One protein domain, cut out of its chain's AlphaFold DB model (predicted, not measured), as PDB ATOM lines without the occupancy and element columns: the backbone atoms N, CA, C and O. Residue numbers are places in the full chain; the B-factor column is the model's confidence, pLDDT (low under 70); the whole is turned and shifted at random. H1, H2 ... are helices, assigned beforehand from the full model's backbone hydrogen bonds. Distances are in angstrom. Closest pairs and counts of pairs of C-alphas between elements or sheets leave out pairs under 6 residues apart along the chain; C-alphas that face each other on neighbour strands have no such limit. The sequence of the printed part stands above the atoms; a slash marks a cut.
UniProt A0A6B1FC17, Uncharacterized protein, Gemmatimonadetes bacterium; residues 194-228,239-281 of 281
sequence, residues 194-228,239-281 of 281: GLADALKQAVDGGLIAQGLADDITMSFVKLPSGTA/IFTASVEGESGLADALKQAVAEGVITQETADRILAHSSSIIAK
ATOM      1  N   GLY A 194     136.975 122.439 175.501       76.69
ATOM      2  CA  GLY A 194     136.781 120.988 175.651       76.69
ATOM      3  C   GLY A 194     136.747 120.190 174.339       76.69
ATOM      4  O   GLY A 194     137.218 119.056 174.291       76.69
ATOM      5  N   LEU A 195     136.236 120.778 173.252       75.62
ATOM      6  CA  LEU A 195     136.216 120.127 171.937       75.62
ATOM      7  C   LEU A 195     137.606 120.108 171.280       75.62
ATOM      8  O   LEU A 195     137.974 119.106 170.670       75.62
ATOM      9  N   ALA A 196     138.365 121.200 171.402       75.88
ATOM     10  CA  ALA A 196     139.700 121.310 170.820       75.88
ATOM     11  C   ALA A 196     140.664 120.327 171.493       75.88
ATOM     12  O   ALA A 196     141.347 119.578 170.799       75.88
ATOM     13  N   ASP A 197     140.624 120.247 172.825       78.88
ATOM     14  CA  ASP A 197     141.439 119.313 173.604       78.88
ATOM     15  C   ASP A 197     141.101 117.850 173.269       78.88
ATOM     16  O   ASP A 197     141.997 117.016 173.114       78.88
ATOM     17  N   ALA A 198     139.815 117.533 173.085       74.69
ATOM     18  CA  ALA A 198     139.367 116.188 172.723       74.69
ATOM     19  C   ALA A 198     139.779 115.789 171.295       74.69
ATOM     20  O   ALA A 198     140.251 114.671 171.077       74.69
ATOM     21  N   LEU A 199     139.631 116.695 170.322       78.44
ATOM     22  CA  LEU A 199     140.064 116.451 168.943       78.44
ATOM     23  C   LEU A 199     141.583 116.312 168.861       78.44
ATOM     24  O   LEU A 199     142.073 115.404 168.194       78.44
ATOM     25  N   LYS A 200     142.321 117.144 169.597       82.19
ATOM     26  CA  LYS A 200     143.774 117.052 169.703       82.19
ATOM     27  C   LYS A 200     144.223 115.717 170.266       82.19
ATOM     28  O   LYS A 200     145.040 115.044 169.656       82.19
ATOM     29  N   GLN A 201     143.650 115.299 171.392       75.56
ATOM     30  CA  GLN A 201     143.999 114.028 172.015       75.56
ATOM     31  C   GLN A 201     143.697 112.837 171.089       75.56
ATOM     32  O   GLN A 201     144.442 111.858 171.080       75.56
ATOM     33  N   ALA A 202     142.641 112.929 170.274       67.69
ATOM     34  CA  ALA A 202     142.311 111.916 169.276       67.69
ATOM     35  C   ALA A 202     143.279 111.908 168.077       67.69
ATOM     36  O   ALA A 202     143.625 110.835 167.587       67.69
ATOM     37  N   VAL A 203     143.735 113.076 167.619       84.00
ATOM     38  CA  VAL A 203     144.745 113.203 166.556       84.00
ATOM     39  C   VAL A 203     146.116 112.728 167.043       84.00
ATOM     40  O   VAL A 203     146.734 111.884 166.396       84.00
ATOM     41  N   ASP A 204     146.565 113.200 168.209       77.75
ATOM     42  CA  ASP A 204     147.851 112.839 168.816       77.75
ATOM     43  C   ASP A 204     147.911 111.345 169.169       77.75
ATOM     44  O   ASP A 204     148.958 110.709 169.052       77.75
ATOM     45  N   GLY A 205     146.772 110.763 169.557       80.31
ATOM     46  CA  GLY A 205     146.620 109.326 169.788       80.31
ATOM     47  C   GLY A 205     146.480 108.487 168.514       80.31
ATOM     48  O   GLY A 205     146.292 107.277 168.616       80.31
ATOM     49  N   GLY A 206     146.514 109.096 167.323       73.19
ATOM     50  CA  GLY A 206     146.346 108.402 166.041       73.19
ATOM     51  C   GLY A 206     144.950 107.806 165.814       73.19
ATOM     52  O   GLY A 206     144.771 107.007 164.895       73.19
ATOM     53  N   LEU A 207     143.957 108.178 166.631       57.88
ATOM     54  CA  LEU A 207     142.582 107.674 166.548       57.88
ATOM     55  C   LEU A 207     141.836 108.248 165.342       57.88
ATOM     56  O   LEU A 207     140.980 107.574 164.767       57.88
ATOM     57  N   ILE A 208     142.152 109.484 164.952       74.94
ATOM     58  CA  ILE A 208     141.595 110.133 163.763       74.94
ATOM     59  C   ILE A 208     142.697 110.825 162.962       74.94
ATOM     60  O   ILE A 208     143.642 111.379 163.517       74.94
ATOM     61  N   ALA A 209     142.566 110.811 161.637       82.00
ATOM     62  CA  ALA A 209     143.450 111.579 160.768       82.00
ATOM     63  C   ALA A 209     143.155 113.081 160.897       82.00
ATOM     64  O   ALA A 209     141.993 113.473 161.005       82.00
ATOM     65  N   GLN A 210     144.192 113.916 160.781       82.25
ATOM     66  CA  GLN A 210     144.088 115.381 160.829       82.25
ATOM     67  C   GLN A 210     142.948 115.934 159.954       82.25
ATOM     68  O   GLN A 210     142.143 116.737 160.412       82.25
ATOM     69  N   GLY A 211     142.826 115.444 158.713       81.88
ATOM     70  CA  GLY A 211     141.792 115.916 157.786       81.88
ATOM     71  C   GLY A 211     140.361 115.612 158.242       81.88
ATOM     72  O   GLY A 211     139.445 116.364 157.929       81.88
ATOM     73  N   LEU A 212     140.159 114.550 159.033       71.56
ATOM     74  CA  LEU A 212     138.853 114.245 159.617       71.56
ATOM     75  C   LEU A 212     138.543 115.177 160.799       71.56
ATOM     76  O   LEU A 212     137.397 115.589 160.959       71.56
ATOM     77  N   ALA A 213     139.548 115.545 161.600       80.25
ATOM     78  CA  ALA A 213     139.390 116.549 162.653       80.25
ATOM     79  C   ALA A 213     139.025 117.930 162.069       80.25
ATOM     80  O   ALA A 213     138.136 118.608 162.596       80.25
ATOM     81  N   ASP A 214     139.633 118.305 160.936       79.38
ATOM     82  CA  ASP A 214     139.291 119.518 160.181       79.38
ATOM     83  C   ASP A 214     137.820 119.492 159.697       79.38
ATOM     84  O   ASP A 214     137.077 120.457 159.904       79.38
ATOM     85  N   ASP A 215     137.362 118.377 159.117       73.19
ATOM     86  CA  ASP A 215     135.987 118.219 158.612       73.19
ATOM     87  C   ASP A 215     134.924 118.219 159.726       73.19
ATOM     88  O   ASP A 215     133.838 118.799 159.576       73.19
ATOM     89  N   ILE A 216     135.233 117.594 160.867       75.31
ATOM     90  CA  ILE A 216     134.372 117.609 162.055       75.31
ATOM     91  C   ILE A 216     134.242 119.045 162.564       75.31
ATOM     92  O   ILE A 216     133.124 119.529 162.735       75.31
ATOM     93  N   THR A 217     135.355 119.767 162.710       78.12
ATOM     94  CA  THR A 217     135.350 121.169 163.157       78.12
ATOM     95  C   THR A 217     134.500 122.049 162.232       78.12
ATOM     96  O   THR A 217     133.657 122.819 162.694       78.12
ATOM     97  N   MET A 218     134.631 121.877 160.912       71.38
ATOM     98  CA  MET A 218     133.829 122.603 159.917       71.38
ATOM     99  C   MET A 218     132.323 122.313 160.010       71.38
ATOM    100  O   MET A 218     131.497 123.184 159.726       71.38
ATOM    101  N   SER A 219     131.945 121.096 160.402       69.06
ATOM    102  CA  SER A 219     130.540 120.684 160.490       69.06
ATOM    103  C   SER A 219     129.814 121.320 161.677       69.06
ATOM    104  O   SER A 219     128.629 121.634 161.568       69.06
ATOM    105  N   PHE A 220     130.522 121.587 162.776       64.38
ATOM    106  CA  PHE A 220     129.962 122.264 163.948       64.38
ATOM    107  C   PHE A 220     129.677 123.745 163.691       64.38
ATOM    108  O   PHE A 220     128.659 124.267 164.137       64.38
ATOM    109  N   VAL A 221     130.537 124.412 162.917       61.44
ATOM    110  CA  VAL A 221     130.390 125.836 162.566       61.44
ATOM    111  C   VAL A 221     129.133 126.093 161.721       61.44
ATOM    112  O   VAL A 221     128.591 127.196 161.723       61.44
ATOM    113  N   LYS A 222     128.629 125.081 161.003       55.69
ATOM    114  CA  LYS A 222     127.435 125.206 160.149       55.69
ATOM    115  C   LYS A 222     126.117 125.369 160.910       55.69
ATOM    116  O   LYS A 222     125.106 125.665 160.272       55.69
ATOM    117  N   LEU A 223     126.090 125.160 162.225       45.47
ATOM    118  CA  LEU A 223     124.871 125.294 163.019       45.47
ATOM    119  C   LEU A 223     124.760 126.724 163.574       45.47
ATOM    120  O   LEU A 223     125.665 127.165 164.279       45.47
ATOM    121  N   PRO A 224     123.674 127.470 163.281       46.09
ATOM    122  CA  PRO A 224     123.484 128.801 163.842       46.09
ATOM    123  C   PRO A 224     123.400 128.717 165.366       46.09
ATOM    124  O   PRO A 224     122.641 127.898 165.902       46.09
ATOM    125  N   SER A 225     124.128 129.595 166.056       43.94
ATOM    126  CA  SER A 225     124.017 129.770 167.503       43.94
ATOM    127  C   SER A 225     122.547 129.996 167.889       43.94
ATOM    128  O   SER A 225     121.879 130.895 167.381       43.94
ATOM    129  N   GLY A 226     122.013 129.128 168.756       44.47
ATOM    130  CA  GLY A 226     120.639 129.231 169.267       44.47
ATOM    131  C   GLY A 226     119.544 128.502 168.475       44.47
ATOM    132  O   GLY A 226     118.363 128.726 168.739       44.47
ATOM    133  N   THR A 227     119.873 127.610 167.534       43.78
ATOM    134  CA  THR A 227     118.846 126.775 166.884       43.78
ATOM    135  C   THR A 227     118.385 125.624 167.787       43.78
ATOM    136  O   THR A 227     119.038 124.591 167.903       43.78
ATOM    137  N   ALA A 228     117.214 125.779 168.413       40.44
ATOM    138  CA  ALA A 228     116.507 124.670 169.049       40.44
ATOM    139  C   ALA A 228     115.960 123.724 167.964       40.44
ATOM    140  O   ALA A 228     115.070 124.093 167.194       40.44
ATOM    141  N   ILE A 239     124.750 114.806 166.728       34.72
ATOM    142  CA  ILE A 239     125.095 116.195 166.460       34.72
ATOM    143  C   ILE A 239     125.516 116.783 167.801       34.72
ATOM    144  O   ILE A 239     124.694 117.014 168.686       34.72
ATOM    145  N   PHE A 240     126.813 116.977 167.967       31.39
ATOM    146  CA  PHE A 240     127.366 117.721 169.084       31.39
ATOM    147  C   PHE A 240     127.204 119.222 168.801       31.39
ATOM    148  O   PHE A 240     127.454 119.690 167.691       31.39
ATOM    149  N   THR A 241     126.781 119.986 169.802       34.34
ATOM    150  CA  THR A 241     126.665 121.446 169.718       34.34
ATOM    151  C   THR A 241     127.580 122.066 170.763       34.34
ATOM    152  O   THR A 241     127.379 121.835 171.954       34.34
ATOM    153  N   ALA A 242     128.566 122.850 170.334       40.91
ATOM    154  CA  ALA A 242     129.351 123.708 171.215       40.91
ATOM    155  C   ALA A 242     128.805 125.138 171.105       40.91
ATOM    156  O   ALA A 242     128.630 125.649 169.999       40.91
ATOM    157  N   SER A 243     128.500 125.767 172.239       41.53
ATOM    158  CA  SER A 243     128.074 127.168 172.292       41.53
ATOM    159  C   SER A 243     129.282 128.017 172.663       41.53
ATOM    160  O   SER A 243     129.757 127.933 173.791       41.53
ATOM    161  N   VAL A 244     129.785 128.812 171.720       53.12
ATOM    162  CA  VAL A 244     130.853 129.789 171.970       53.12
ATOM    163  C   VAL A 244     130.205 131.168 172.081       53.12
ATOM    164  O   VAL A 244     129.522 131.611 171.153       53.12
ATOM    165  N   GLU A 245     130.364 131.832 173.226       45.25
ATOM    166  CA  GLU A 245     129.789 133.157 173.465       45.25
ATOM    167  C   GLU A 245     130.618 134.249 172.759       45.25
ATOM    168  O   GLU A 245     131.646 134.711 173.243       45.25
ATOM    169  N   GLY A 246     130.136 134.694 171.593       65.94
ATOM    170  CA  GLY A 246     130.629 135.888 170.893       65.94
ATOM    171  C   GLY A 246     131.750 135.655 169.868       65.94
ATOM    172  O   GLY A 246     132.466 134.656 169.886       65.94
ATOM    173  N   GLU A 247     131.909 136.612 168.942       69.44
ATOM    174  CA  GLU A 247     132.909 136.542 167.857       69.44
ATOM    175  C   GLU A 247     134.355 136.509 168.373       69.44
ATOM    176  O   GLU A 247     135.211 135.861 167.768       69.44
ATOM    177  N   SER A 248     134.631 137.179 169.497       72.81
ATOM    178  CA  SER A 248     135.957 137.167 170.121       72.81
ATOM    179  C   SER A 248     136.324 135.779 170.644       72.81
ATOM    180  O   SER A 248     137.451 135.342 170.435       72.81
ATOM    181  N   GLY A 249     135.361 135.058 171.232       81.94
ATOM    182  CA  GLY A 249     135.577 133.701 171.736       81.94
ATOM    183  C   GLY A 249     135.906 132.716 170.616       81.94
ATOM    184  O   GLY A 249     136.847 131.937 170.731       81.94
ATOM    185  N   LEU A 250     135.203 132.801 169.479       85.00
ATOM    186  CA  LEU A 250     135.463 131.922 168.333       85.00
ATOM    187  C   LEU A 250     136.852 132.164 167.729       85.00
ATOM    188  O   LEU A 250     137.571 131.212 167.431       85.00
ATOM    189  N   ALA A 251     137.241 133.427 167.542       86.69
ATOM    190  CA  ALA A 251     138.539 133.756 166.964       86.69
ATOM    191  C   ALA A 251     139.702 133.307 167.857       86.69
ATOM    192  O   ALA A 251     140.721 132.839 167.345       86.69
ATOM    193  N   ASP A 252     139.558 133.427 169.175       87.31
ATOM    194  CA  ASP A 252     140.602 133.031 170.114       87.31
ATOM    195  C   ASP A 252     140.662 131.504 170.296       87.31
ATOM    196  O   ASP A 252     141.762 130.948 170.275       87.31
ATOM    197  N   ALA A 253     139.519 130.808 170.298       81.38
ATOM    198  CA  ALA A 253     139.467 129.344 170.270       81.38
ATOM    199  C   ALA A 253     140.104 128.762 168.992       81.38
ATOM    200  O   ALA A 253     140.875 127.805 169.052       81.38
ATOM    201  N   LEU A 254     139.852 129.370 167.826       87.50
ATOM    202  CA  LEU A 254     140.467 128.943 166.564       87.50
ATOM    203  C   LEU A 254     141.976 129.195 166.544       87.50
ATOM    204  O   LEU A 254     142.729 128.332 166.098       87.50
ATOM    205  N   LYS A 255     142.445 130.340 167.057       89.88
ATOM    206  CA  LYS A 255     143.889 130.598 167.196       89.88
ATOM    207  C   LYS A 255     144.554 129.582 168.114       89.88
ATOM    208  O   LYS A 255     145.654 129.131 167.799       89.88
ATOM    209  N   GLN A 256     143.908 129.228 169.224       86.56
ATOM    210  CA  GLN A 256     144.416 128.212 170.137       86.56
ATOM    211  C   GLN A 256     144.479 126.842 169.448       86.56
ATOM    212  O   GLN A 256     145.532 126.213 169.452       86.56
ATOM    213  N   ALA A 257     143.416 126.430 168.753       81.12
ATOM    214  CA  ALA A 257     143.388 125.172 168.008       81.12
ATOM    215  C   ALA A 257     144.468 125.102 166.908       81.12
ATOM    216  O   ALA A 257     145.072 124.048 166.709       81.12
ATOM    217  N   VAL A 258     144.770 126.216 166.230       91.81
ATOM    218  CA  VAL A 258     145.879 126.280 165.261       91.81
ATOM    219  C   VAL A 258     147.244 126.220 165.950       91.81
ATOM    220  O   VAL A 258     148.123 125.488 165.499       91.81
ATOM    221  N   ALA A 259     147.437 126.959 167.046       88.06
ATOM    222  CA  ALA A 259     148.687 126.942 167.813       88.06
ATOM    223  C   ALA A 259     149.000 125.546 168.372       88.06
ATOM    224  O   ALA A 259     150.160 125.159 168.499       88.06
ATOM    225  N   GLU A 260     147.954 124.787 168.673       86.56
ATOM    226  CA  GLU A 260     148.027 123.424 169.166       86.56
ATOM    227  C   GLU A 260     148.125 122.360 168.062       86.56
ATOM    228  O   GLU A 260     148.278 121.183 168.378       86.56
ATOM    229  N   GLY A 261     148.075 122.757 166.786       86.62
ATOM    230  CA  GLY A 261     148.156 121.848 165.641       86.62
ATOM    231  C   GLY A 261     146.889 121.025 165.394       86.62
ATOM    232  O   GLY A 261     146.913 120.111 164.577       86.62
ATOM    233  N   VAL A 262     145.779 121.343 166.064       87.69
ATOM    234  CA  VAL A 262     144.503 120.608 165.964       87.69
ATOM    235  C   VAL A 262     143.819 120.849 164.626       87.69
ATOM    236  O   VAL A 262     143.202 119.946 164.072       87.69
ATOM    237  N   ILE A 263     143.945 122.062 164.091       87.12
ATOM    238  CA  ILE A 263     143.427 122.441 162.775       87.12
ATOM    239  C   ILE A 263     144.473 123.249 162.018       87.12
ATOM    240  O   ILE A 263     145.332 123.909 162.610       87.12
ATOM    241  N   THR A 264     144.398 123.229 160.689       91.38
ATOM    242  CA  THR A 264     145.294 124.061 159.875       91.38
ATOM    243  C   THR A 264     144.885 125.538 159.921       91.38
ATOM    244  O   THR A 264     143.701 125.865 160.054       91.38
ATOM    245  N   GLN A 265     145.849 126.451 159.739       93.69
ATOM    246  CA  GLN A 265     145.564 127.890 159.607       93.69
ATOM    247  C   GLN A 265     144.563 128.165 158.467       93.69
ATOM    248  O   GLN A 265     143.679 129.002 158.614       93.69
ATOM    249  N   GLU A 266     144.639 127.414 157.361       90.62
ATOM    250  CA  GLU A 266     143.704 127.536 156.233       90.62
ATOM    251  C   GLU A 266     142.268 127.126 156.613       90.62
ATOM    252  O   GLU A 266     141.298 127.719 156.135       90.62
ATOM    253  N   THR A 267     142.109 126.108 157.467       88.25
ATOM    254  CA  THR A 267     140.802 125.708 158.015       88.25
ATOM    255  C   THR A 267     140.244 126.814 158.912       88.25
ATOM    256  O   THR A 267     139.099 127.228 158.732       88.25
ATOM    257  N   ALA A 268     141.059 127.353 159.824       92.19
ATOM    258  CA  ALA A 268     140.655 128.435 160.723       92.19
ATOM    259  C   ALA A 268     140.232 129.708 159.967       92.19
ATOM    260  O   ALA A 268     139.176 130.275 160.251       92.19
ATOM    261  N   ASP A 269     140.997 130.116 158.950       92.69
ATOM    262  CA  ASP A 269     140.682 131.288 158.126       92.69
ATOM    263  C   ASP A 269     139.369 131.096 157.343       92.69
ATOM    264  O   ASP A 269     138.561 132.023 157.230       92.69
ATOM    265  N   ARG A 270     139.108 129.879 156.839       89.94
ATOM    266  CA  ARG A 270     137.838 129.537 156.173       89.94
ATOM    267  C   ARG A 270     136.645 129.614 157.119       89.94
ATOM    268  O   ARG A 270     135.594 130.111 156.711       89.94
ATOM    269  N   ILE A 271     136.801 129.149 158.357       89.12
ATOM    270  CA  ILE A 271     135.757 129.218 159.387       89.12
ATOM    271  C   ILE A 271     135.417 130.677 159.699       89.12
ATOM    272  O   ILE A 271     134.244 131.049 159.650       89.12
ATOM    273  N   LEU A 272     136.434 131.513 159.936       88.81
ATOM    274  CA  LEU A 272     136.252 132.940 160.222       88.81
ATOM    275  C   LEU A 272     135.600 133.689 159.052       88.81
ATOM    276  O   LEU A 272     134.676 134.477 159.248       88.81
ATOM    277  N   ALA A 273     136.026 133.410 157.816       88.94
ATOM    278  CA  ALA A 273     135.414 134.004 156.629       88.94
ATOM    279  C   ALA A 273     133.929 133.620 156.490       88.94
ATOM    280  O   ALA A 273     133.107 134.429 156.047       88.94
ATOM    281  N   HIS A 274     133.570 132.392 156.876       86.31
ATOM    282  CA  HIS A 274     132.194 131.919 156.815       86.31
ATOM    283  C   HIS A 274     131.317 132.531 157.914       86.31
ATOM    284  O   HIS A 274     130.209 132.982 157.615       86.31
ATOM    285  N   SER A 275     131.807 132.618 159.156       84.38
ATOM    286  CA  SER A 275     131.052 133.196 160.275       84.38
ATOM    287  C   SER A 275     130.763 134.685 160.064       84.38
ATOM    288  O   SER A 275     129.621 135.113 160.241       84.38
ATOM    289  N   SER A 276     131.734 135.464 159.568       81.75
ATOM    290  CA  SER A 276     131.518 136.880 159.235       81.75
ATOM    291  C   SER A 276     130.466 137.075 158.133       81.75
ATOM    292  O   SER A 276     129.711 138.045 158.163       81.75
ATOM    293  N   SER A 277     130.358 136.142 157.176       78.31
ATOM    294  CA  SER A 277     129.321 136.197 156.134       78.31
ATOM    295  C   SER A 277     127.913 135.896 156.658       78.31
ATOM    296  O   SER A 277     126.944 136.293 156.006       78.31
ATOM    297  N   ILE A 278     127.783 135.157 157.762       77.62
ATOM    298  CA  ILE A 278     126.489 134.818 158.367       77.62
ATOM    299  C   ILE A 278     125.985 135.988 159.214       77.62
ATOM    300  O   ILE A 278     124.804 136.301 159.156       77.62
ATOM    301  N   ILE A 279     126.879 136.668 159.933       72.25
ATOM    302  CA  ILE A 279     126.535 137.796 160.815       72.25
ATOM    303  C   ILE A 279     126.228 139.077 160.020       72.25
ATOM    304  O   ILE A 279     125.459 139.922 160.468       72.25
ATOM    305  N   ALA A 280     126.786 139.220 158.815       72.00
ATOM    306  CA  ALA A 280     126.509 140.357 157.934       72.00
ATOM    307  C   ALA A 280     125.134 140.308 157.225       72.00
ATOM    308  O   ALA A 280     124.821 141.232 156.470       72.00
ATOM    309  N   LYS A 281     124.338 139.245 157.413       60.41
ATOM    310  CA  LYS A 281     122.994 139.069 156.835       60.41
ATOM    311  C   LYS A 281     121.908 139.220 157.890       60.41
ATOM    312  O   LYS A 281     120.866 139.808 157.530       60.41
TER     313      LYS A 281
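This is residues 194 to 228 and 239 to 281 of the 281 residues of an uncharacterized protein of Gemmatimonadetes bacterium (UniProt A0A6B1FC17). H4, the longest helix, makes a helical hairpin with H3, and beside it lies the hairpin of H1 and H2: a four-helix bundle, up and down, each helix running against the one before. The printed part has 78 residues, all helix in class, in the order H1, H2, H3, H4. It is compact, radius of gyration of the C-alphas 12.3 A, spanning 39 by 26 by 18 A.

H4, residues 265 to 279, is 21.5 A long and ends at C-alpha 279 (126.535, 137.796, 160.815). H3 is residues 247 to 259, 18.5 A; H2 210 to 221, 17.3 A; H1 194 to 204, 15.4 A, from C-alpha 194 (136.781, 120.988, 175.651).

H4 touches H3 (C-alphas of Leu 254 and Ala 268 closest, 5.9 A) at a shallow tilt of 10 degrees, opposite ways. H4 touches H2 (C-alphas of Asp 214 and Thr 267 closest, 6.7 A), the same way. H2, with residues 210 to 213 alone, only just touches H1, with 3 pairs of C-alphas within 8 A; the closest are those of Val 203 and Gln 210, 6.2 A. H1 and H4 are apart. Every O i to N i+4 pair is within hydrogen-bond range in H1, H3 and H4; in H2, 7 of 8.

Residues 229 to 238 are not printed; C-alphas 228 and 239 are 12.3 A apart. Confidence is under 70 in 22 residues, among them 219 to 228 and 239 to 247.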